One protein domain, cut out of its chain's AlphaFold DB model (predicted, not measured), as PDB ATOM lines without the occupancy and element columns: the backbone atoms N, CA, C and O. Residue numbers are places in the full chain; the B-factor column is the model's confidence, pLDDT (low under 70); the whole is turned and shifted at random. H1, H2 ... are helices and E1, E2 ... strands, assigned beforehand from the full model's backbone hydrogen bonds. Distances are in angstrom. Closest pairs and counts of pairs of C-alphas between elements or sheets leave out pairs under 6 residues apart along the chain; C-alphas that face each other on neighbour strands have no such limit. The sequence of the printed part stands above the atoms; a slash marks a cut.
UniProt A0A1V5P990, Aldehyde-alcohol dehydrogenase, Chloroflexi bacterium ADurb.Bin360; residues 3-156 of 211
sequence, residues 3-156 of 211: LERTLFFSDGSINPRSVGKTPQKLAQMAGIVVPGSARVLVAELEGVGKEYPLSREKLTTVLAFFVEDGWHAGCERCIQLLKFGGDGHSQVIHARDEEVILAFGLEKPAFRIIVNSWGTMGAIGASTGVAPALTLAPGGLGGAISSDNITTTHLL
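AT A GLANCE: This is residues 3 to 156 of the 211 residues of the protein "Aldehyde-alcohol dehydrogenase" of Chloroflexi bacterium ADurb.Bin360 (UniProt A0A1V5P990). The model has two lobes, each built on a small pair of parallel strands. In the first, with its long unnamed stretches 8 to 22 and 45 to 61, two short helices that touch each other, H1 and H2, lie toward the end of the pair E1 and E2 where both strands begin, with H2 near it at Pro 23 and H1 apart from both strands; in the second, the pair E3 and E4 lies between H4 on one side and H5 on the other, with H3 beside H4, and a long unnamed stretch, residues 124 to 151, leads out to H6. The printed part has 154 residues, in the order H1, H2, E1, E2, H3, E3, H4, E4, H5, H6; the class is mixed, helices and strands, with under half of the residues in named elements. It is compact, with a radius of gyration of the C-alphas of 16.8 A, and spans 49 by 41 by 32 A.

HOW THE PARTS SIT: H1, residues 3 to 7, and H2, residues 23 to 30, touch, with the C-alphas of Leu 3 and Ala 30 closest at 5.3 A. E1, residues 41 to 44, and E2, residues 62 to 65, are parallel neighbours at 27 degrees; N 63 and O 41, 2.8 A apart, are within hydrogen-bond range. H3, residues 70 to 85, and H4, residues 98 to 107, are close but not clearly touching, with the C-alphas of Cys 75 and Phe 104 closest at 6.9 A; they run the same way at a shallow tilt of 29 degrees. E3, residues 88 to 93, and E4, residues 110 to 115, are parallel neighbours at 18 degrees; N 114 and O 91, 2.8 A apart, are within hydrogen-bond range. E3, H4 and E4 form a strand-helix-strand unit, two parallel neighbour strands with a helix between them in the chain, and its crossover is right-handed. The closest C-alphas of H4 and E4 are those of Gly 105 and Ile 113, 6.1 A apart. H5, residues 119 to 123, has C-alpha 119 at 5.8 A from C-alpha 92 of E3, the closest pair of the two. H6, residues 152 to 155, is apart from H5. E1 is apart from E3. In H1, H2, H3, H4 and H5 every O i to N i+4 pair is within hydrogen-bond range; H6 is too short for such a pair.

IN THESE COORDINATES: H1 begins at C-alpha 3, (-60.368, -31.156, 5.547). H3, the longest helix, measures 23.7 A from first to last C-alpha, H4 14.0 A, E3 15.6 A and E4 13.0 A. H6 ends at C-alpha 155, (-19.796, -22.376, 0.396).

THE WHOLE: The C-alphas of Val 33 and Leu 156 are the two farthest apart, at 52.5 A. The printed part has no cut. The links H1 to H2, E1 to E2 and H5 to H6 are long, the last with 28 residues. The mean pLDDT of the printed part is 97.0, and no printed residue is under 70.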
ATOM      1  N   LEU A   3     -61.571 -31.892   5.935       94.31
ATOM      2  CA  LEU A   3     -60.368 -31.156   5.547       94.31
ATOM      3  C   LEU A   3     -59.088 -31.950   5.868       94.31
ATOM      4  O   LEU A   3     -58.206 -32.046   5.026       94.31
ATOM      5  N   GLU A   4     -59.010 -32.621   7.019       95.19
ATOM      6  CA  GLU A   4     -57.859 -33.474   7.378       95.19
ATOM      7  C   GLU A   4     -57.594 -34.565   6.339       95.19
ATOM      8  O   GLU A   4     -56.474 -34.688   5.857       95.19
ATOM      9  N   ARG A   5     -58.641 -35.298   5.934       95.25
ATOM     10  CA  ARG A   5     -58.550 -36.354   4.909       95.25
ATOM     11  C   ARG A   5     -58.210 -35.812   3.520       95.25
ATOM     12  O   ARG A   5     -57.791 -36.561   2.644       95.25
ATOM     13  N   THR A   6     -58.416 -34.514   3.309       97.00
ATOM     14  CA  THR A   6     -58.028 -33.827   2.076       97.00
ATOM     15  C   THR A   6     -56.536 -33.505   2.075       97.00
ATOM     16  O   THR A   6     -55.892 -33.625   1.032       97.00
ATOM     17  N   LEU A   7     -55.990 -33.103   3.227       97.75
ATOM     18  CA  LEU A   7     -54.608 -32.641   3.366       97.75
ATOM     19  C   LEU A   7     -53.614 -33.767   3.657       97.75
ATOM     20  O   LEU A   7     -52.451 -33.631   3.291       97.75
ATOM     21  N   PHE A   8     -54.045 -34.859   4.284       97.69
ATOM     22  CA  PHE A   8     -53.163 -35.935   4.728       97.69
ATOM     23  C   PHE A   8     -53.708 -37.309   4.338       97.69
ATOM     24  O   PHE A   8     -54.921 -37.534   4.327       97.69
ATOM     25  N   PHE A   9     -52.803 -38.236   4.040       96.00
ATOM     26  CA  PHE A   9     -53.119 -39.656   3.925       96.00
ATOM     27  C   PHE A   9     -53.284 -40.294   5.312       96.00
ATOM     28  O   PHE A   9     -52.996 -39.684   6.342       96.00
ATOM     29  N   SER A  10     -53.762 -41.541   5.352       92.94
ATOM     30  CA  SER A  10     -54.022 -42.267   6.604       92.94
ATOM     31  C   SER A  10     -52.769 -42.530   7.444       92.94
ATOM     32  O   SER A  10     -52.880 -42.707   8.651       92.94
ATOM     33  N   ASP A  11     -51.587 -42.545   6.828       93.69
ATOM     34  CA  ASP A  11     -50.293 -42.655   7.514       93.69
ATOM     35  C   ASP A  11     -49.783 -41.303   8.065       93.69
ATOM     36  O   ASP A  11     -48.752 -41.234   8.736       93.69
ATOM     37  N   GLY A  12     -50.515 -40.214   7.807       92.31
ATOM     38  CA  GLY A  12     -50.177 -38.853   8.211       92.31
ATOM     39  C   GLY A  12     -49.215 -38.127   7.268       92.31
ATOM     40  O   GLY A  12     -48.852 -36.983   7.557       92.31
ATOM     41  N   SER A  13     -48.797 -38.746   6.162       95.19
ATOM     42  CA  SER A  13     -48.038 -38.055   5.121       95.19
ATOM     43  C   SER A  13     -48.923 -37.042   4.387       95.19
ATOM     44  O   SER A  13     -50.144 -37.198   4.289       95.19
ATOM     45  N   ILE A  14     -48.321 -35.949   3.916       96.62
ATOM     46  CA  ILE A  14     -49.056 -34.880   3.234       96.62
ATOM     47  C   ILE A  14     -49.575 -35.370   1.877       96.62
ATOM     48  O   ILE A  14     -48.853 -36.016   1.123       96.62
ATOM     49  N   ASN A  15     -50.815 -35.023   1.534       97.62
ATOM     50  CA  ASN A  15     -51.375 -35.238   0.207       97.62
ATOM     51  C   ASN A  15     -50.818 -34.176  -0.760       97.62
ATOM     52  O   ASN A  15     -51.253 -33.018  -0.697       97.62
ATOM     53  N   PRO A  16     -49.939 -34.526  -1.721       97.56
ATOM     54  CA  PRO A  16     -49.284 -33.544  -2.588       97.56
ATOM     55  C   PRO A  16     -50.264 -32.763  -3.466       97.56
ATOM     56  O   PRO A  16     -49.986 -31.640  -3.879       97.56
ATOM     57  N   ARG A  17     -51.455 -33.320  -3.731       97.50
ATOM     58  CA  ARG A  17     -52.496 -32.635  -4.512       97.50
ATOM     59  C   ARG A  17     -53.082 -31.421  -3.786       97.50
ATOM     60  O   ARG A  17     -53.665 -30.565  -4.450       97.50
ATOM     61  N   SER A  18     -52.936 -31.353  -2.461       97.44
ATOM     62  CA  SER A  18     -53.429 -30.257  -1.617       97.44
ATOM     63  C   SER A  18     -52.430 -29.096  -1.457       97.44
ATOM     64  O   SER A  18     -52.828 -27.980  -1.109       97.44
ATOM     65  N   VAL A  19     -51.148 -29.327  -1.756       98.12
ATOM     66  CA  VAL A  19     -50.063 -28.353  -1.570       98.12
ATOM     67  C   VAL A  19     -50.232 -27.158  -2.513       98.12
ATOM     68  O   VAL A  19     -50.523 -27.318  -3.702       98.12
ATOM     69  N   GLY A  20     -50.070 -25.944  -1.974       97.38
ATOM     70  CA  GLY A  20     -50.139 -24.693  -2.737       97.38
ATOM     71  C   GLY A  20     -51.495 -24.408  -3.396       97.38
ATOM     72  O   GLY A  20     -51.563 -23.651  -4.365       97.38
ATOM     73  N   LYS A  21     -52.582 -25.037  -2.930       98.12
ATOM     74  CA  LYS A  21     -53.930 -24.823  -3.473       98.12
ATOM     75  C   LYS A  21     -54.659 -23.687  -2.759       98.12
ATOM     76  O   LYS A  21     -54.427 -23.395  -1.586       98.12
ATOM     77  N   THR A  22     -55.568 -23.052  -3.495       98.31
ATOM     78  CA  THR A  22     -56.440 -22.001  -2.963       98.31
ATOM     79  C   THR A  22     -57.466 -22.580  -1.982       98.31
ATOM     80  O   THR A  22     -57.820 -23.761  -2.102       98.31
ATOM     81  N   PRO A  23     -58.022 -21.759  -1.072       98.19
ATOM     82  CA  PRO A  23     -59.076 -22.187  -0.153       98.19
ATOM     83  C   PRO A  23     -60.271 -22.803  -0.879       98.19
ATOM     84  O   PRO A  23     -60.790 -23.826  -0.453       98.19
ATOM     85  N   GLN A  24     -60.669 -22.229  -2.021       98.25
ATOM     86  CA  GLN A  24     -61.792 -22.711  -2.830       98.25
ATOM     87  C   GLN A  24     -61.509 -24.100  -3.402       98.25
ATOM     88  O   GLN A  24     -62.386 -24.962  -3.402       98.25
ATOM     89  N   LYS A  25     -60.279 -24.340  -3.877       98.12
ATOM     90  CA  LYS A  25     -59.920 -25.644  -4.435       98.12
ATOM     91  C   LYS A  25     -59.883 -26.719  -3.351       98.12
ATOM     92  O   LYS A  25     -60.380 -27.817  -3.582       98.12
ATOM     93  N   LEU A  26     -59.340 -26.394  -2.180       98.25
ATOM     94  CA  LEU A  26     -59.338 -27.294  -1.026       98.25
ATOM     95  C   LEU A  26     -60.753 -27.568  -0.520       98.25
ATOM     96  O   LEU A  26     -61.083 -28.716  -0.249       98.25
ATOM     97  N   ALA A  27     -61.600 -26.540  -0.453       97.50
ATOM     98  CA  ALA A  27     -62.997 -26.669  -0.066       97.50
ATOM     99  C   ALA A  27     -63.757 -27.615  -1.005       97.50
ATOM    100  O   ALA A  27     -64.403 -28.553  -0.545       97.50
ATOM    101  N   GLN A  28     -63.575 -27.448  -2.321       97.50
ATOM    102  CA  GLN A  28     -64.119 -28.363  -3.326       97.50
ATOM    103  C   GLN A  28     -63.636 -29.804  -3.106       97.50
ATOM    104  O   GLN A  28     -64.437 -30.731  -3.167       97.50
ATOM    105  N   MET A  29     -62.336 -30.001  -2.853       97.31
ATOM    106  CA  MET A  29     -61.764 -31.329  -2.596       97.31
ATOM    107  C   MET A  29     -62.319 -31.963  -1.315       97.31
ATOM    108  O   MET A  29     -62.540 -33.169  -1.283       97.31
ATOM    109  N   ALA A  30     -62.569 -31.149  -0.289       97.12
ATOM    110  CA  ALA A  30     -63.114 -31.570   0.996       97.12
ATOM    111  C   ALA A  30     -64.650 -31.682   1.012       97.12
ATOM    112  O   ALA A  30     -65.211 -32.072   2.033       97.12
ATOM    113  N   GLY A  31     -65.339 -31.331  -0.081       97.19
ATOM    114  CA  GLY A  31     -66.803 -31.330  -0.146       97.19
ATOM    115  C   GLY A  31     -67.470 -30.272   0.741       97.19
ATOM    116  O   GLY A  31     -68.606 -30.468   1.165       97.19
ATOM    117  N   ILE A  32     -66.779 -29.167   1.039       96.25
ATOM    118  CA  ILE A  32     -67.308 -28.039   1.821       96.25
ATOM    119  C   ILE A  32     -67.477 -26.799   0.938       96.25
ATOM    120  O   ILE A  32     -66.805 -26.642  -0.082       96.25
ATOM    121  N   VAL A  33     -68.366 -25.893   1.339       96.25
ATOM    122  CA  VAL A  33     -68.609 -24.625   0.637       96.25
ATOM    123  C   VAL A  33     -67.942 -23.492   1.404       96.25
ATOM    124  O   VAL A  33     -68.079 -23.394   2.620       96.25
ATOM    125  N   VAL A  34     -67.231 -22.624   0.688       97.19
ATOM    126  CA  VAL A  34     -66.591 -21.426   1.248       97.19
ATOM    127  C   VAL A  34     -66.866 -20.218   0.353       97.19
ATOM    128  O   VAL A  34     -67.070 -20.394  -0.853       97.19
ATOM    129  N   PRO A  35     -66.848 -18.986   0.891       97.62
ATOM    130  CA  PRO A  35     -66.990 -17.783   0.080       97.62
ATOM    131  C   PRO A  35     -65.921 -17.684  -1.019       97.62
ATOM    132  O   PRO A  35     -64.749 -18.011  -0.808       97.62
ATOM    133  N   GLY A  36     -66.296 -17.145  -2.183       97.38
ATOM    134  CA  GLY A  36     -65.350 -16.884  -3.280       97.38
ATOM    135  C   GLY A  36     -64.236 -15.895  -2.906       97.38
ATOM    136  O   GLY A  36     -63.161 -15.931  -3.490       97.38
ATOM    137  N   SER A  37     -64.469 -15.062  -1.889       97.94
ATOM    138  CA  SER A  37     -63.501 -14.114  -1.327       97.94
ATOM    139  C   SER A  37     -62.562 -14.717  -0.272       97.94
ATOM    140  O   SER A  37     -61.659 -14.023   0.197       97.94
ATOM    141  N   ALA A  38     -62.754 -15.979   0.134       98.12
ATOM    142  CA  ALA A  38     -61.941 -16.596   1.178       98.12
ATOM    143  C   ALA A  38     -60.457 -16.658   0.770       98.12
ATOM    144  O   ALA A  38     -60.118 -17.139  -0.312       98.12
ATOM    145  N   ARG A  39     -59.570 -16.189   1.656       97.88
ATOM    146  CA  ARG A  39     -58.108 -16.173   1.438       97.88
ATOM    147  C   ARG A  39     -57.372 -17.292   2.166       97.88
ATOM    148  O   ARG A  39     -56.342 -17.750   1.685       97.88
ATOM    149  N   VAL A  40     -57.915 -17.731   3.296       97.94
ATOM    150  CA  VAL A  40     -57.414 -18.839   4.114       97.94
ATOM    151  C   VAL A  40     -58.595 -19.599   4.710       97.94
ATOM    152  O   VAL A  40     -59.673 -19.028   4.883       97.94
ATOM    153  N   LEU A  41     -58.389 -20.875   5.023       98.06
ATOM    154  CA  LEU A  41     -59.281 -21.669   5.867       98.06
ATOM    155  C   LEU A  41     -58.662 -21.764   7.258       98.06
ATOM    156  O   LEU A  41     -57.460 -21.990   7.374       98.06
ATOM    157  N   VAL A  42     -59.469 -21.610   8.300       97.88
ATOM    158  CA  VAL A  42     -59.009 -21.670   9.689       97.88
ATOM    159  C   VAL A  42     -59.782 -22.768  10.403       97.88
ATOM    160  O   VAL A  42     -61.002 -22.835  10.271       97.88
ATOM    161  N   ALA A  43     -59.074 -23.643  11.114       97.00
ATOM    162  CA  ALA A  43     -59.665 -24.710  11.910       97.00
ATOM    163  C   ALA A  43     -59.226 -24.570  13.367       97.00
ATOM    164  O   ALA A  43     -58.027 -24.568  13.649       97.00
ATOM    165  N   GLU A  44     -60.192 -24.465  14.272       97.50
ATOM    166  CA  GLU A  44     -59.939 -24.521  15.710       97.50
ATOM    167  C   GLU A  44     -59.497 -25.929  16.104       97.50
ATOM    168  O   GLU A  44     -60.060 -26.917  15.626       97.50
ATOM    169  N   LEU A  45     -58.469 -26.020  16.944       97.50
ATOM    170  CA  LEU A  45     -57.927 -27.283  17.430       97.50
ATOM    171  C   LEU A  45     -57.710 -27.221  18.939       97.50
ATOM    172  O   LEU A  45     -57.247 -26.220  19.476       97.50
ATOM    173  N   GLU A  46     -57.967 -28.341  19.605       96.06
ATOM    174  CA  GLU A  46     -57.779 -28.471  21.053       96.06
ATOM    175  C   GLU A  46     -56.370 -28.967  21.408       96.06
ATOM    176  O   GLU A  46     -55.852 -28.677  22.483       96.06
ATOM    177  N   GLY A  47     -55.680 -29.649  20.488       96.88
ATOM    178  CA  GLY A  47     -54.411 -30.329  20.758       96.88
ATOM    179  C   GLY A  47     -53.417 -30.307  19.596       96.88
ATOM    180  O   GLY A  47     -53.711 -29.864  18.484       96.88
ATOM    181  N   VAL A  48     -52.208 -30.788  19.879       98.00
ATOM    182  CA  VAL A  48     -51.120 -30.974  18.912       98.00
ATOM    183  C   VAL A  48     -50.784 -32.457  18.849       98.00
ATOM    184  O   VAL A  48     -50.773 -33.134  19.873       98.00
ATOM    185  N   GLY A  49     -50.502 -32.976  17.656       95.75
ATOM    186  CA  GLY A  49     -50.035 -34.349  17.497       95.75
ATOM    187  C   GLY A  49     -50.771 -35.130  16.417       95.75
ATOM    188  O   GLY A  49     -51.483 -34.580  15.578       95.75
ATOM    189  N   LYS A  50     -50.582 -36.454  16.431       94.12
ATOM    190  CA  LYS A  50     -51.151 -37.365  15.423       94.12
ATOM    191  C   LYS A  50     -52.682 -37.367  15.428       94.12
ATOM    192  O   LYS A  50     -53.263 -37.415  14.350       94.12
ATOM    193  N   GLU A  51     -53.289 -37.230  16.606       94.31
ATOM    194  CA  GLU A  51     -54.747 -37.139  16.783       94.31
ATOM    195  C   GLU A  51     -55.334 -35.810  16.286       94.31
ATOM    196  O   GLU A  51     -56.534 -35.708  16.048       94.31
ATOM    197  N   TYR A  52     -54.481 -34.806  16.054       96.31
ATOM    198  CA  TYR A  52     -54.854 -33.495  15.527       96.31
ATOM    199  C   TYR A  52     -54.098 -33.228  14.214       96.31
ATOM    200  O   TYR A  52     -53.174 -32.409  14.199       96.31
ATOM    201  N   PRO A  53     -54.436 -33.881  13.082       95.69
ATOM    202  CA  PRO A  53     -53.623 -33.822  11.863       95.69
ATOM    203  C   PRO A  53     -53.391 -32.401  11.332       95.69
ATOM    204  O   PRO A  53     -52.312 -32.100  10.826       95.69
ATOM    205  N   LEU A  54     -54.359 -31.492  11.505       97.06
ATOM    206  CA  LEU A  54     -54.217 -30.087  11.104       97.06
ATOM    207  C   LEU A  54     -53.177 -29.307  11.930       97.06
ATOM    208  O   LEU A  54     -52.826 -28.195  11.534       97.06
ATOM    209  N   SER A  55     -52.641 -29.865  13.020       97.06
ATOM    210  CA  SER A  55     -51.515 -29.289  13.772       97.06
ATOM    211  C   SER A  55     -50.157 -29.462  13.069       97.06
ATOM    212  O   SER A  55     -49.211 -28.756  13.401       97.06
ATOM    213  N   ARG A  56     -50.059 -30.341  12.059       96.12
ATOM    214  CA  ARG A  56     -48.843 -30.548  11.251       96.12
ATOM    215  C   ARG A  56     -48.541 -29.364  10.332       96.12
ATOM    216  O   ARG A  56     -49.374 -28.477  10.105       96.12
ATOM    217  N   GLU A  57     -47.366 -29.405   9.715       96.94
ATOM    218  CA  GLU A  57     -47.092 -28.629   8.510       96.94
ATOM    219  C   GLU A  57     -48.075 -29.006   7.383       96.94
ATOM    220  O   GLU A  57     -48.383 -30.178   7.166       96.94
ATOM    221  N   LYS A  58     -48.607 -27.991   6.688       97.06
ATOM    222  CA  LYS A  58     -49.695 -28.144   5.701       97.06
ATOM    223  C   LYS A  58     -49.354 -27.619   4.302       97.06
ATOM    224  O   LYS A  58     -50.072 -27.940   3.362       97.06
ATOM    225  N   LEU A  59     -48.316 -26.782   4.166       97.31
ATOM    226  CA  LEU A  59     -47.856 -26.180   2.899       97.31
ATOM    227  C   LEU A  59     -48.989 -25.647   1.996       97.31
ATOM    228  O   LEU A  59     -48.987 -25.814   0.773       97.31
ATOM    229  N   THR A  60     -50.013 -25.045   2.600       97.38
ATOM    230  CA  THR A  60     -51.221 -24.626   1.886       97.38
ATOM    231  C   THR A  60     -51.959 -23.516   2.633       97.38
ATOM    232  O   THR A  60     -51.520 -23.056   3.684       97.38
ATOM    233  N   THR A  61     -53.095 -23.075   2.100       97.38
ATOM    234  CA  THR A  61     -53.901 -21.952   2.619       97.38
ATOM    235  C   THR A  61     -54.791 -22.320   3.821       97.38
ATOM    236  O   THR A  61     -55.870 -21.756   3.996       97.38
ATOM    237  N   VAL A  62     -54.351 -23.262   4.664       98.12
ATOM    238  CA  VAL A  62     -55.079 -23.745   5.852       98.12
ATOM    239  C   VAL A  62     -54.260 -23.459   7.106       98.12
ATOM    240  O   VAL A  62     -53.102 -23.869   7.194       98.12
ATOM    241  N   LEU A  63     -54.871 -22.812   8.094       98.19
ATOM    242  CA  LEU A  63     -54.280 -22.504   9.393       98.19
ATOM    243  C   LEU A  63     -55.006 -23.259  10.508       98.19
ATOM    244  O   LEU A  63     -56.228 -23.400  10.486       98.19
ATOM    245  N   ALA A  64     -54.236 -23.731  11.484       97.69
ATOM    246  CA  ALA A  64     -54.781 -24.142  12.770       97.69
ATOM    247  C   ALA A  64     -54.917 -22.907  13.668       97.69
ATOM    248  O   ALA A  64     -54.073 -22.011  13.601       97.69
ATOM    249  N   PHE A  65     -55.954 -22.873  14.495       98.31
ATOM    250  CA  PHE A  65     -56.191 -21.824  15.476       98.31
ATOM    251  C   PHE A  65     -56.326 -22.446  16.862       98.31
ATOM    252  O   PHE A  65     -57.077 -23.399  17.052       98.31
ATOM    253  N   PHE A  66     -55.569 -21.905  17.808       98.31
ATOM    254  CA  PHE A  66     -55.539 -22.340  19.196       98.31
ATOM    255  C   PHE A  66     -55.847 -21.132  20.072       98.31
ATOM    256  O   PHE A  66     -55.389 -20.025  19.776       98.31
ATOM    257  N   VAL A  67     -56.594 -21.354  21.147       98.12
ATOM    258  CA  VAL A  67     -56.855 -20.353  22.182       98.12
ATOM    259  C   VAL A  67     -56.254 -20.876  23.474       98.12
ATOM    260  O   VAL A  67     -56.515 -22.012  23.855       98.12
ATOM    261  N   GLU A  68     -55.442 -20.049  24.121       98.00
ATOM    262  CA  GLU A  68     -54.746 -20.379  25.363       98.00
ATOM    263  C   GLU A  68     -54.921 -19.241  26.367       98.00
ATOM    264  O   GLU A  68     -55.036 -18.074  25.976       98.00
ATOM    265  N   ASP A  69     -54.924 -19.576  27.657       97.69
ATOM    266  CA  ASP A  69     -55.027 -18.590  28.730       97.69
ATOM    267  C   ASP A  69     -53.645 -18.022  29.080       97.69
ATOM    268  O   ASP A  69     -52.828 -18.630  29.778       97.69
ATOM    269  N   GLY A  70     -53.367 -16.838  28.540       97.38
ATOM    270  CA  GLY A  70     -52.117 -16.126  28.764       97.38
ATOM    271  C   GLY A  70     -50.929 -16.656  27.955       97.38
ATOM    272  O   GLY A  70     -50.949 -17.702  27.301       97.38
ATOM    273  N   TRP A  71     -49.845 -15.880  27.979       96.81
ATOM    274  CA  TRP A  71     -48.698 -16.128  27.107       96.81
ATOM    275  C   TRP A  71     -47.883 -17.359  27.513       96.81
ATOM    276  O   TRP A  71     -47.258 -17.957  26.646       96.81
ATOM    277  N   HIS A  72     -47.906 -17.771  28.784       97.25
ATOM    278  CA  HIS A  72     -47.208 -18.974  29.251       97.25
ATOM    279  C   HIS A  72     -47.823 -20.253  28.659       97.25
ATOM    280  O   HIS A  72     -47.098 -21.099  28.139       97.25
ATOM    281  N   ALA A  73     -49.155 -20.371  28.652       97.81
ATOM    282  CA  ALA A  73     -49.838 -21.490  28.001       97.81
ATOM    283  C   ALA A  73     -49.621 -21.465  26.476       97.81
ATOM    284  O   ALA A  73     -49.290 -22.484  25.869       97.81
ATOM    285  N   GLY A  74     -49.676 -20.277  25.856       96.88
ATOM    286  CA  GLY A  74     -49.316 -20.104  24.444       96.88
ATOM    287  C   GLY A  74     -47.859 -20.482  24.132       96.88
ATOM    288  O   GLY A  74     -47.572 -21.097  23.107       96.88
ATOM    289  N   CYS A  75     -46.934 -20.158  25.035       96.50
ATOM    290  CA  CYS A  75     -45.514 -20.494  24.959       96.50
ATOM    291  C   CYS A  75     -45.318 -22.017  24.931       96.50
ATOM    292  O   CYS A  75     -44.594 -22.513  24.058       96.50
ATOM    293  N   GLU A  76     -46.004 -22.745  25.810       97.50
ATOM    294  CA  GLU A  76     -45.995 -24.209  25.856       97.50
ATOM    295  C   GLU A  76     -46.622 -24.820  24.592       97.50
ATOM    296  O   GLU A  76     -46.011 -25.666  23.936       97.50
ATOM    297  N   ARG A  77     -47.778 -24.310  24.146       97.88
ATOM    298  CA  ARG A  77     -48.423 -24.745  22.893       97.88
ATOM    299  C   ARG A  77     -47.494 -24.612  21.683       97.88
ATOM    300  O   ARG A  77     -47.426 -25.508  20.840       97.88
ATOM    301  N   CYS A  78     -46.765 -23.503  21.584       97.62
ATOM    302  CA  CYS A  78     -45.784 -23.291  20.522       97.62
ATOM    303  C   CYS A  78     -44.610 -24.282  20.601       97.62
ATOM    304  O   CYS A  78     -44.162 -24.764  19.562       97.62
ATOM    305  N   ILE A  79     -44.128 -24.618  21.805       97.19
ATOM    306  CA  ILE A  79     -43.080 -25.637  21.987       97.19
ATOM    307  C   ILE A  79     -43.584 -26.997  21.507       97.19
ATOM    308  O   ILE A  79     -42.880 -27.663  20.751       97.19
ATOM    309  N   GLN A  80     -44.815 -27.379  21.854       97.56
ATOM    310  CA  GLN A  80     -45.424 -28.629  21.391       97.56
ATOM    311  C   GLN A  80     -45.515 -28.699  19.861       97.56
ATOM    312  O   GLN A  80     -45.166 -29.721  19.271       97.56
ATOM    313  N   LEU A  81     -45.935 -27.609  19.205       97.44
ATOM    314  CA  LEU A  81     -45.983 -27.523  17.739       97.44
ATOM    315  C   LEU A  81     -44.596 -27.697  17.106       97.44
ATOM    316  O   LEU A  81     -44.449 -28.476  16.164       97.44
ATOM    317  N   LEU A  82     -43.580 -27.008  17.631       96.94
ATOM    318  CA  LEU A  82     -42.205 -27.125  17.141       96.94
ATOM    319  C   LEU A  82     -41.670 -28.548  17.349       96.94
ATOM    320  O   LEU A  82     -41.210 -29.176  16.400       96.94
ATOM    321  N   LYS A  83     -41.845 -29.118  18.541       96.38
ATOM    322  CA  LYS A  83     -41.401 -30.483  18.859       96.38
ATOM    323  C   LYS A  83     -42.097 -31.557  18.027       96.38
ATOM    324  O   LYS A  83     -41.526 -32.618  17.798       96.38
ATOM    325  N   PHE A  84     -43.318 -31.300  17.557       95.88
ATOM    326  CA  PHE A  84     -44.054 -32.260  16.738       95.88
ATOM    327  C   PHE A  84     -43.570 -32.327  15.280       95.88
ATOM    328  O   PHE A  84     -43.743 -33.362  14.633       95.88
ATOM    329  N   GLY A  85     -42.950 -31.267  14.749       91.75
ATOM    330  CA  GLY A  85     -42.449 -31.294  13.367       91.75
ATOM    331  C   GLY A  85     -41.835 -30.006  12.816       91.75
ATOM    332  O   GLY A  85     -41.679 -29.901  11.606       91.75
ATOM    333  N   GLY A  86     -41.515 -29.027  13.661       92.69
ATOM    334  CA  GLY A  86     -40.915 -27.742  13.279       92.69
ATOM    335  C   GLY A  86     -39.621 -27.398  14.026       92.69
ATOM    336  O   GLY A  86     -39.194 -26.244  13.984       92.69
ATOM    337  N   ASP A  87     -39.022 -28.361  14.730       93.56
ATOM    338  CA  ASP A  87     -37.840 -28.160  15.570       93.56
ATOM    339  C   ASP A  87     -36.703 -27.479  14.786       93.56
ATOM    340  O   ASP A  87     -36.310 -27.895  13.696       93.56
ATOM    341  N   GLY A  88     -36.187 -26.390  15.350       95.44
ATOM    342  CA  GLY A  88     -35.085 -25.600  14.813       95.44
ATOM    343  C   GLY A  88     -35.456 -24.592  13.718       95.44
ATOM    344  O   GLY A  88     -34.652 -23.717  13.386       95.44
ATOM    345  N   HIS A  89     -36.671 -24.639  13.173       96.50
ATOM    346  CA  HIS A  89     -37.021 -23.845  11.996       96.50
ATOM    347  C   HIS A  89     -37.341 -22.379  12.336       96.50
ATOM    348  O   HIS A  89     -36.459 -21.510  12.290       96.50
ATOM    349  N   SER A  90     -38.604 -22.054  12.622       97.56
ATOM    350  CA  SER A  90     -39.060 -20.666  12.747       97.56
ATOM    351  C   SER A  90     -40.270 -20.536  13.666       97.56
ATOM    352  O   SER A  90     -41.154 -21.386  13.665       97.56
ATOM    353  N   GLN A  91     -40.330 -19.425  14.395       97.50
ATOM    354  CA  GLN A  91     -41.475 -18.995  15.194       97.50
ATOM    355  C   GLN A  91     -41.769 -17.535  14.860       97.50
ATOM    356  O   GLN A  91     -40.851 -16.746  14.651       97.50
ATOM    357  N   VAL A  92     -43.046 -17.162  14.841       98.31
ATOM    358  CA  VAL A  92     -43.470 -15.763  14.713       98.31
ATOM    359  C   VAL A  92     -44.194 -15.353  15.983       98.31
ATOM    360  O   VAL A  92     -45.034 -16.105  16.474       98.31
ATOM    361  N   ILE A  93     -43.891 -14.174  16.508       98.50
ATOM    362  CA  ILE A  93     -44.614 -13.575  17.626       98.50
ATOM    363  C   ILE A  93     -45.069 -12.165  17.257       98.50
ATOM    364  O   ILE A  93     -44.307 -11.359  16.721       98.50
ATOM    365  N   HIS A  94     -46.332 -11.874  17.560       98.50
ATOM    366  CA  HIS A  94     -46.890 -10.532  17.504       98.50
ATOM    367  C   HIS A  94     -47.209 -10.079  18.928       98.50
ATOM    368  O   HIS A  94     -48.179 -10.542  19.522       98.50
ATOM    369  N   ALA A  95     -46.368  -9.211  19.484       98.00
ATOM    370  CA  ALA A  95     -46.466  -8.731  20.860       98.00
ATOM    371  C   ALA A  95     -45.824  -7.342  20.989       98.00
ATOM    372  O   ALA A  95     -45.088  -6.905  20.105       98.00
ATOM    373  N   ARG A  96     -46.123  -6.633  22.080       98.31
ATOM    374  CA  ARG A  96     -45.488  -5.347  22.437       98.31
ATOM    375  C   ARG A  96     -44.686  -5.412  23.735       98.31
ATOM    376  O   ARG A  96     -43.974  -4.470  24.046       98.31
ATOM    377  N   ASP A  97     -44.875  -6.481  24.496       98.31
ATOM    378  CA  ASP A  97     -44.172  -6.716  25.743       98.31
ATOM    379  C   ASP A  97     -42.825  -7.373  25.430       98.31
ATOM    380  O   ASP A  97     -42.776  -8.494  24.918       98.31
ATOM    381  N   GLU A  98     -41.745  -6.645  25.697       98.00
ATOM    382  CA  GLU A  98     -40.380  -7.089  25.418       98.00
ATOM    383  C   GLU A  98     -39.959  -8.276  26.291       98.00
ATOM    384  O   GLU A  98     -39.185  -9.115  25.833       98.00
ATOM    385  N   GLU A  99     -40.497  -8.416  27.508       97.69
ATOM    386  CA  GLU A  99     -40.196  -9.572  28.361       97.69
ATOM    387  C   GLU A  99     -40.789 -10.846  27.756       97.69
ATOM    388  O   GLU A  99     -40.115 -11.874  27.665       97.69
ATOM    389  N   VAL A 100     -42.020 -10.761  27.243       98.00
ATOM    390  CA  VAL A 100     -42.671 -11.875  26.538       98.00
ATOM    391  C   VAL A 100     -41.935 -12.203  25.239       98.00
ATOM    392  O   VAL A 100     -41.708 -13.375  24.933       98.00
ATOM    393  N   ILE A 101     -41.535 -11.187  24.468       98.50
ATOM    394  CA  ILE A 101     -40.767 -11.380  23.229       98.50
ATOM    395  C   ILE A 101     -39.441 -12.084  23.525       98.50
ATOM    396  O   ILE A 101     -39.110 -13.066  22.854       98.50
ATOM    397  N   LEU A 102     -38.709 -11.630  24.544       97.69
ATOM    398  CA  LEU A 102     -37.438 -12.221  24.939       97.69
ATOM    399  C   LEU A 102     -37.615 -13.655  25.450       97.69
ATOM    400  O   LEU A 102     -36.845 -14.528  25.057       97.69
ATOM    401  N   ALA A 103     -38.654 -13.931  26.241       97.00
ATOM    402  CA  ALA A 103     -38.970 -15.286  26.688       97.00
ATOM    403  C   ALA A 103     -39.223 -16.231  25.500       97.00
ATOM    404  O   ALA A 103     -38.687 -17.337  25.452       97.00
ATOM    405  N   PHE A 104     -39.967 -15.791  24.480       97.25
ATOM    406  CA  PHE A 104     -40.122 -16.571  23.245       97.25
ATOM    407  C   PHE A 104     -38.802 -16.719  22.477       97.25
ATOM    408  O   PHE A 104     -38.584 -17.752  21.850       97.25
ATOM    409  N   GLY A 105     -37.924 -15.718  22.529       96.31
ATOM    410  CA  GLY A 105     -36.586 -15.777  21.946       96.31
ATOM    411  C   GLY A 105     -35.675 -16.829  22.585       96.31
ATOM    412  O   GLY A 105     -34.921 -17.489  21.878       96.31
ATOM    413  N   LEU A 106     -35.756 -16.982  23.908       95.62
ATOM    414  CA  LEU A 106     -34.888 -17.862  24.693       95.62
ATOM    415  C   LEU A 106     -35.402 -19.307  24.757       95.62
ATOM    416  O   LEU A 106     -34.617 -20.244  24.645       95.62
ATOM    417  N   GLU A 107     -36.713 -19.487  24.923       95.00
ATOM    418  CA  GLU A 107     -37.299 -20.793  25.253       95.00
ATOM    419  C   GLU A 107     -37.700 -21.617  24.021       95.00
ATOM    420  O   GLU A 107     -37.905 -22.830  24.101       95.00
ATOM    421  N   LYS A 108     -37.900 -20.980  22.859       95.81
ATOM    422  CA  LYS A 108     -38.404 -21.690  21.676       95.81
ATOM    423  C   LYS A 108     -37.273 -22.476  21.012       95.81
ATOM    424  O   LYS A 108     -36.247 -21.887  20.678       95.81
ATOM    425  N   PRO A 109     -37.472 -23.770  20.700       95.44
ATOM    426  CA  PRO A 109     -36.509 -24.558  19.937       95.44
ATOM    427  C   PRO A 109     -36.576 -24.184  18.446       95.44
ATOM    428  O   PRO A 109     -36.900 -25.014  17.606       95.44
ATOM    429  N   ALA A 110     -36.330 -22.920  18.101       97.12
ATOM    430  CA  ALA A 110     -36.351 -22.395  16.741       97.12
ATOM    431  C   ALA A 110     -35.275 -21.318  16.583       97.12
ATOM    432  O   ALA A 110     -35.060 -20.505  17.471       97.12
ATOM    433  N   PHE A 111     -34.621 -21.279  15.424       97.31
ATOM    434  CA  PHE A 111     -33.464 -20.398  15.222       97.31
ATOM    435  C   PHE A 111     -33.780 -19.129  14.414       97.31
ATOM    436  O   PHE A 111     -32.914 -18.283  14.214       97.31
ATOM    437  N   ARG A 112     -35.032 -18.966  13.972       97.88
ATOM    438  CA  ARG A 112     -35.566 -17.693  13.470       97.88
ATOM    439  C   ARG A 112     -36.811 -17.319  14.262       97.88
ATOM    440  O   ARG A 112     -37.882 -17.878  14.030       97.88
ATOM    441  N   ILE A 113     -36.662 -16.369  15.175       98.00
ATOM    442  CA  ILE A 113     -37.764 -15.800  15.950       98.00
ATOM    443  C   ILE A 113     -38.134 -14.463  15.313       98.00
ATOM    444  O   ILE A 113     -37.389 -13.489  15.388       98.00
ATOM    445  N   ILE A 114     -39.263 -14.435  14.610       98.50
ATOM    446  CA  ILE A 114     -39.717 -13.279  13.842       98.50
ATOM    447  C   ILE A 114     -40.699 -12.480  14.688       98.50
ATOM    448  O   ILE A 114     -41.789 -12.950  15.004       98.50
ATOM    449  N   VAL A 115     -40.316 -11.258  15.036       98.50
ATOM    450  CA  VAL A 115     -41.121 -10.366  15.874       98.50
ATOM    451  C   VAL A 115     -41.839  -9.355  14.991       98.50
ATOM    452  O   VAL A 115     -41.205  -8.662  14.196       98.50
ATOM    453  N   ASN A 116     -43.163  -9.261  15.121       98.25
ATOM    454  CA  ASN A 116     -43.995  -8.231  14.487       98.25
ATOM    455  C   ASN A 116     -43.800  -8.066  12.965       98.25
ATOM    456  O   ASN A 116     -43.983  -6.978  12.421       98.25
ATOM    457  N   SER A 117     -43.469  -9.147  12.256       97.81
ATOM    458  CA  SER A 117     -43.260  -9.156  10.805       97.81
ATOM    459  C   SER A 117     -43.937 -10.369  10.169       97.81
ATOM    460  O   SER A 117     -44.430 -11.265  10.851       97.81
ATOM    461  N   TRP A 118     -43.999 -10.391   8.843       96.81
ATOM    462  CA  TRP A 118     -44.589 -11.508   8.112       96.81
ATOM    463  C   TRP A 118     -43.675 -12.723   8.244       96.81
ATOM    464  O   TRP A 118     -42.506 -12.631   7.884       96.81
ATOM    465  N   GLY A 119     -44.198 -13.864   8.700       97.06
ATOM    466  CA  GLY A 119     -43.381 -15.051   8.981       97.06
ATOM    467  C   GLY A 119     -42.486 -15.476   7.817       97.06
ATOM    468  O   GLY A 119     -41.272 -15.543   7.971       97.06
ATOM    469  N   THR A 120     -43.069 -15.685   6.632       96.56
ATOM    470  CA  THR A 120     -42.320 -16.103   5.437       96.56
ATOM    471  C   THR A 120     -41.270 -15.075   5.024       96.56
ATOM    472  O   THR A 120     -40.101 -15.420   4.907       96.56
ATOM    473  N   MET A 121     -41.668 -13.812   4.830       98.19
ATOM    474  CA  MET A 121     -40.760 -12.757   4.352       98.19
ATOM    475  C   MET A 121     -39.682 -12.413   5.385       98.19
ATOM    476  O   MET A 121     -38.548 -12.101   5.023       98.19
ATOM    477  N   GLY A 122     -40.023 -12.500   6.668       98.38
ATOM    478  CA  GLY A 122     -39.106 -12.233   7.758       98.38
ATOM    479  C   GLY A 122     -38.082 -13.343   7.929       98.38
ATOM    480  O   GLY A 122     -36.901 -13.040   8.048       98.38
ATOM    481  N   ALA A 123     -38.497 -14.612   7.881       98.19
ATOM    482  CA  ALA A 123     -37.594 -15.750   8.051       98.19
ATOM    483  C   ALA A 123     -36.565 -15.875   6.919       98.19
ATOM    484  O   ALA A 123     -35.417 -16.230   7.182       98.19
ATOM    485  N   ILE A 124     -36.941 -15.536   5.680       98.38
ATOM    486  CA  ILE A 124     -36.023 -15.572   4.528       98.38
ATOM    487  C   ILE A 124     -35.115 -14.339   4.423       98.38
ATOM    488  O   ILE A 124     -34.345 -14.259   3.473       98.38
ATOM    489  N   GLY A 125     -35.217 -13.367   5.339       97.94
ATOM    490  CA  GLY A 125     -34.401 -12.145   5.321       97.94
ATOM    491  C   GLY A 125     -34.838 -11.080   4.311       97.94
ATOM    492  O   GLY A 125     -34.051 -10.212   3.955       97.94
ATOM    493  N   ALA A 126     -36.082 -11.130   3.821       97.88
ATOM    494  CA  ALA A 126     -36.602 -10.124   2.890       97.88
ATOM    495  C   ALA A 126     -37.180  -8.892   3.606       97.88
ATOM    496  O   ALA A 126     -37.103  -7.783   3.082       97.88
ATOM    497  N   SER A 127     -37.773  -9.075   4.791       97.38
ATOM    498  CA  SER A 127     -38.360  -7.990   5.598       97.38
ATOM    499  C   SER A 127     -37.713  -7.815   6.974       97.38
ATOM    500  O   SER A 127     -38.216  -7.045   7.792       97.38
ATOM    501  N   THR A 128     -36.634  -8.543   7.262       97.69
ATOM    502  CA  THR A 128     -35.873  -8.455   8.519       97.69
ATOM    503  C   THR A 128     -34.373  -8.398   8.218       97.69
ATOM    504  O   THR A 128     -33.968  -8.490   7.063       97.69
ATOM    505  N   GLY A 129     -33.545  -8.236   9.254       96.81
ATOM    506  CA  GLY A 129     -32.085  -8.165   9.129       96.81
ATOM    507  C   GLY A 129     -31.354  -9.512   9.101       96.81
ATOM    508  O   GLY A 129     -30.124  -9.513   9.098       96.81
ATOM    509  N   VAL A 130     -32.058 -10.654   9.116       97.56
ATOM    510  CA  VAL A 130     -31.392 -11.958   8.935       97.56
ATOM    511  C   VAL A 130     -30.900 -12.097   7.496       97.56
ATOM    512  O   VAL A 130     -31.431 -11.464   6.584       97.56
ATOM    513  N   ALA A 131     -29.882 -12.928   7.273       98.19
ATOM    514  CA  ALA A 131     -29.298 -13.056   5.945       98.19
ATOM    515  C   ALA A 131     -30.334 -13.551   4.907       98.19
ATOM    516  O   ALA A 131     -31.067 -14.502   5.196       98.19
ATOM    517  N   PRO A 132     -30.397 -12.957   3.701       98.19
ATOM    518  CA  PRO A 132     -31.306 -13.418   2.658       98.19
ATOM    519  C   PRO A 132     -30.991 -14.849   2.204       98.19
ATOM    520  O   PRO A 132     -29.888 -15.108   1.720       98.19
ATOM    521  N   ALA A 133     -31.945 -15.775   2.336       98.19
ATOM    522  CA  ALA A 133     -31.777 -17.165   1.898       98.19
ATOM    523  C   ALA A 133     -33.113 -17.893   1.687       98.19
ATOM    524  O   ALA A 133     -34.113 -17.585   2.328       98.19
ATOM    525  N   LEU A 134     -33.104 -18.919   0.831       97.88
ATOM    526  CA  LEU A 134     -34.206 -19.889   0.688       97.88
ATOM    527  C   LEU A 134     -33.857 -21.276   1.250       97.88
ATOM    528  O   LEU A 134     -34.713 -22.153   1.309       97.88
ATOM    529  N   THR A 135     -32.617 -21.451   1.709       97.81
ATOM    530  CA  THR A 135     -32.178 -22.610   2.487       97.81
ATOM    531  C   THR A 135     -31.997 -22.155   3.931       97.81
ATOM    532  O   THR A 135     -31.022 -21.476   4.259       97.81
ATOM    533  N   LEU A 136     -32.965 -22.490   4.783       97.94
ATOM    534  CA  LEU A 136     -32.991 -22.108   6.196       97.94
ATOM    535  C   LEU A 136     -32.607 -23.332   7.027       97.94
ATOM    536  O   LEU A 136     -33.405 -24.256   7.161       97.94
ATOM    537  N   ALA A 137     -31.371 -23.387   7.523       97.19
ATOM    538  CA  ALA A 137     -30.858 -24.600   8.152       97.19
ATOM    539  C   ALA A 137     -31.372 -24.723   9.595       97.19
ATOM    540  O   ALA A 137     -31.142 -23.803  10.374       97.19
ATOM    541  N   PRO A 138     -32.030 -25.820  10.005       96.69
ATOM    542  CA  PRO A 138     -32.723 -25.907  11.292       96.69
ATOM    543  C   PRO A 138     -31.797 -26.179  12.492       96.69
ATOM    544  O   PRO A 138     -32.274 -26.584  13.545       96.69
ATOM    545  N   GLY A 139     -30.481 -25.976  12.371       96.75
ATOM    546  CA  GLY A 139     -29.507 -26.220  13.440       96.75
ATOM    547  C   GLY A 139     -29.437 -27.671  13.915       96.75
ATOM    548  O   GLY A 139     -30.128 -28.554  13.405       96.75
ATOM    549  N   GLY A 140     -28.601 -27.918  14.928       94.19
ATOM    550  CA  GLY A 140     -28.382 -29.269  15.458       94.19
ATOM    551  C   GLY A 140     -29.663 -29.925  15.980       94.19
ATOM    552  O   GLY A 140     -29.838 -31.128  15.819       94.19
ATOM    553  N   LEU A 141     -30.593 -29.125  16.519       90.94
ATOM    554  CA  LEU A 141     -31.910 -29.593  16.968       90.94
ATOM    555  C   LEU A 141     -32.738 -30.201  15.828       90.94
ATOM    556  O   LEU A 141     -33.394 -31.215  16.037       90.94
ATOM    557  N   GLY A 142     -32.681 -29.615  14.632       89.44
ATOM    558  CA  GLY A 142     -33.336 -30.144  13.434       89.44
ATOM    559  C   GLY A 142     -32.439 -31.036  12.572       89.44
ATOM    560  O   GLY A 142     -32.764 -31.276  11.411       89.44
ATOM    561  N   GLY A 143     -31.296 -31.498  13.094       93.75
ATOM    562  CA  GLY A 143     -30.386 -32.403  12.386       93.75
ATOM    563  C   GLY A 143     -29.484 -31.742  11.336       93.75
ATOM    564  O   GLY A 143     -28.998 -32.425  10.436       93.75
ATOM    565  N   ALA A 144     -29.241 -30.432  11.431       95.25
ATOM    566  CA  ALA A 144     -28.362 -29.685  10.530       95.25
ATOM    567  C   ALA A 144     -27.095 -29.161  11.230       95.25
ATOM    568  O   ALA A 144     -27.082 -28.894  12.427       95.25
ATOM    569  N   ILE A 145     -26.019 -28.969  10.459       96.50
ATOM    570  CA  ILE A 145     -24.718 -28.493  10.974       96.50
ATOM    571  C   ILE A 145     -24.703 -26.998  11.335       96.50
ATOM    572  O   ILE A 145     -23.850 -26.551  12.094       96.50
ATOM    573  N   SER A 146     -25.635 -26.219  10.786       96.94
ATOM    574  CA  SER A 146     -25.761 -24.779  11.020       96.94
ATOM    575  C   SER A 146     -27.221 -24.425  11.293       96.94
ATOM    576  O   SER A 146     -28.136 -25.110  10.829       96.94
ATOM    577  N   SER A 147     -27.428 -23.365  12.071       97.44
ATOM    578  CA  SER A 147     -28.721 -22.721  12.300       97.44
ATOM    579  C   SER A 147     -28.914 -21.463  11.449       97.44
ATOM    580  O   SER A 147     -29.896 -20.749  11.619       97.44
ATOM    581  N   ASP A 148     -27.990 -21.169  10.541       98.00
ATOM    582  CA  ASP A 148     -28.003 -19.940   9.763       98.00
ATOM    583  C   ASP A 148     -29.022 -19.993   8.624       98.00
ATOM    584  O   ASP A 148     -29.529 -21.041   8.203       98.00
ATOM    585  N   ASN A 149     -29.307 -18.813   8.095       98.44
ATOM    586  CA  ASN A 149     -29.771 -18.683   6.728       98.44
ATOM    587  C   ASN A 149     -28.557 -18.909   5.821       98.44
ATOM    588  O   ASN A 149     -27.579 -18.165   5.906       98.44
ATOM    589  N   ILE A 150     -28.584 -19.955   4.991       98.19
ATOM    590  CA  ILE A 150     -27.400 -20.362   4.230       98.19
ATOM    591  C   ILE A 150     -27.105 -19.349   3.124       98.19
ATOM    592  O   ILE A 150     -27.933 -19.070   2.259       98.19
ATOM    593  N   THR A 151     -25.880 -18.841   3.141       98.06
ATOM    594  CA  THR A 151     -25.342 -17.841   2.210       98.06
ATOM    595  C   THR A 151     -24.045 -18.316   1.559       98.06
ATOM    596  O   THR A 151     -23.517 -19.384   1.868       98.06
ATOM    597  N   THR A 152     -23.475 -17.482   0.690       97.12
ATOM    598  CA  THR A 152     -22.208 -17.746  -0.001       97.12
ATOM    599  C   THR A 152     -21.033 -18.024   0.935       97.12
ATOM    600  O   THR A 152     -20.173 -18.817   0.569       97.12
ATOM    601  N   THR A 153     -20.992 -17.461   2.150       96.38
ATOM    602  CA  THR A 153     -19.899 -17.715   3.112       96.38
ATOM    603  C   THR A 153     -19.831 -19.173   3.559       96.38
ATOM    604  O   THR A 153     -18.746 -19.670   3.843       96.38
ATOM    605  N   HIS A 154     -20.962 -19.879   3.548       98.06
ATOM    606  CA  HIS A 154     -21.052 -21.301   3.881       98.06
ATOM    607  C   HIS A 154     -20.495 -22.204   2.773       98.06
ATOM    608  O   HIS A 154     -20.245 -23.382   3.004       98.06
ATOM    609  N   LEU A 155     -20.308 -21.661   1.566       97.62
ATOM    610  CA  LEU A 155     -19.796 -22.376   0.396       97.62
ATOM    611  C   LEU A 155     -18.291 -22.151   0.188       97.62
ATOM    612  O   LEU A 155     -17.718 -22.646  -0.783       97.62
ATOM    613  N   LEU A 156     -17.644 -21.388   1.076       97.31
ATOM    614  CA  LEU A 156     -16.231 -21.048   0.979       97.31
ATOM    615  C   LEU A 156     -15.399 -21.868   1.963       97.31
ATOM    616  O   LEU A 156     -15.613 -21.838   3.173       97.31
TER     617      LEU A 156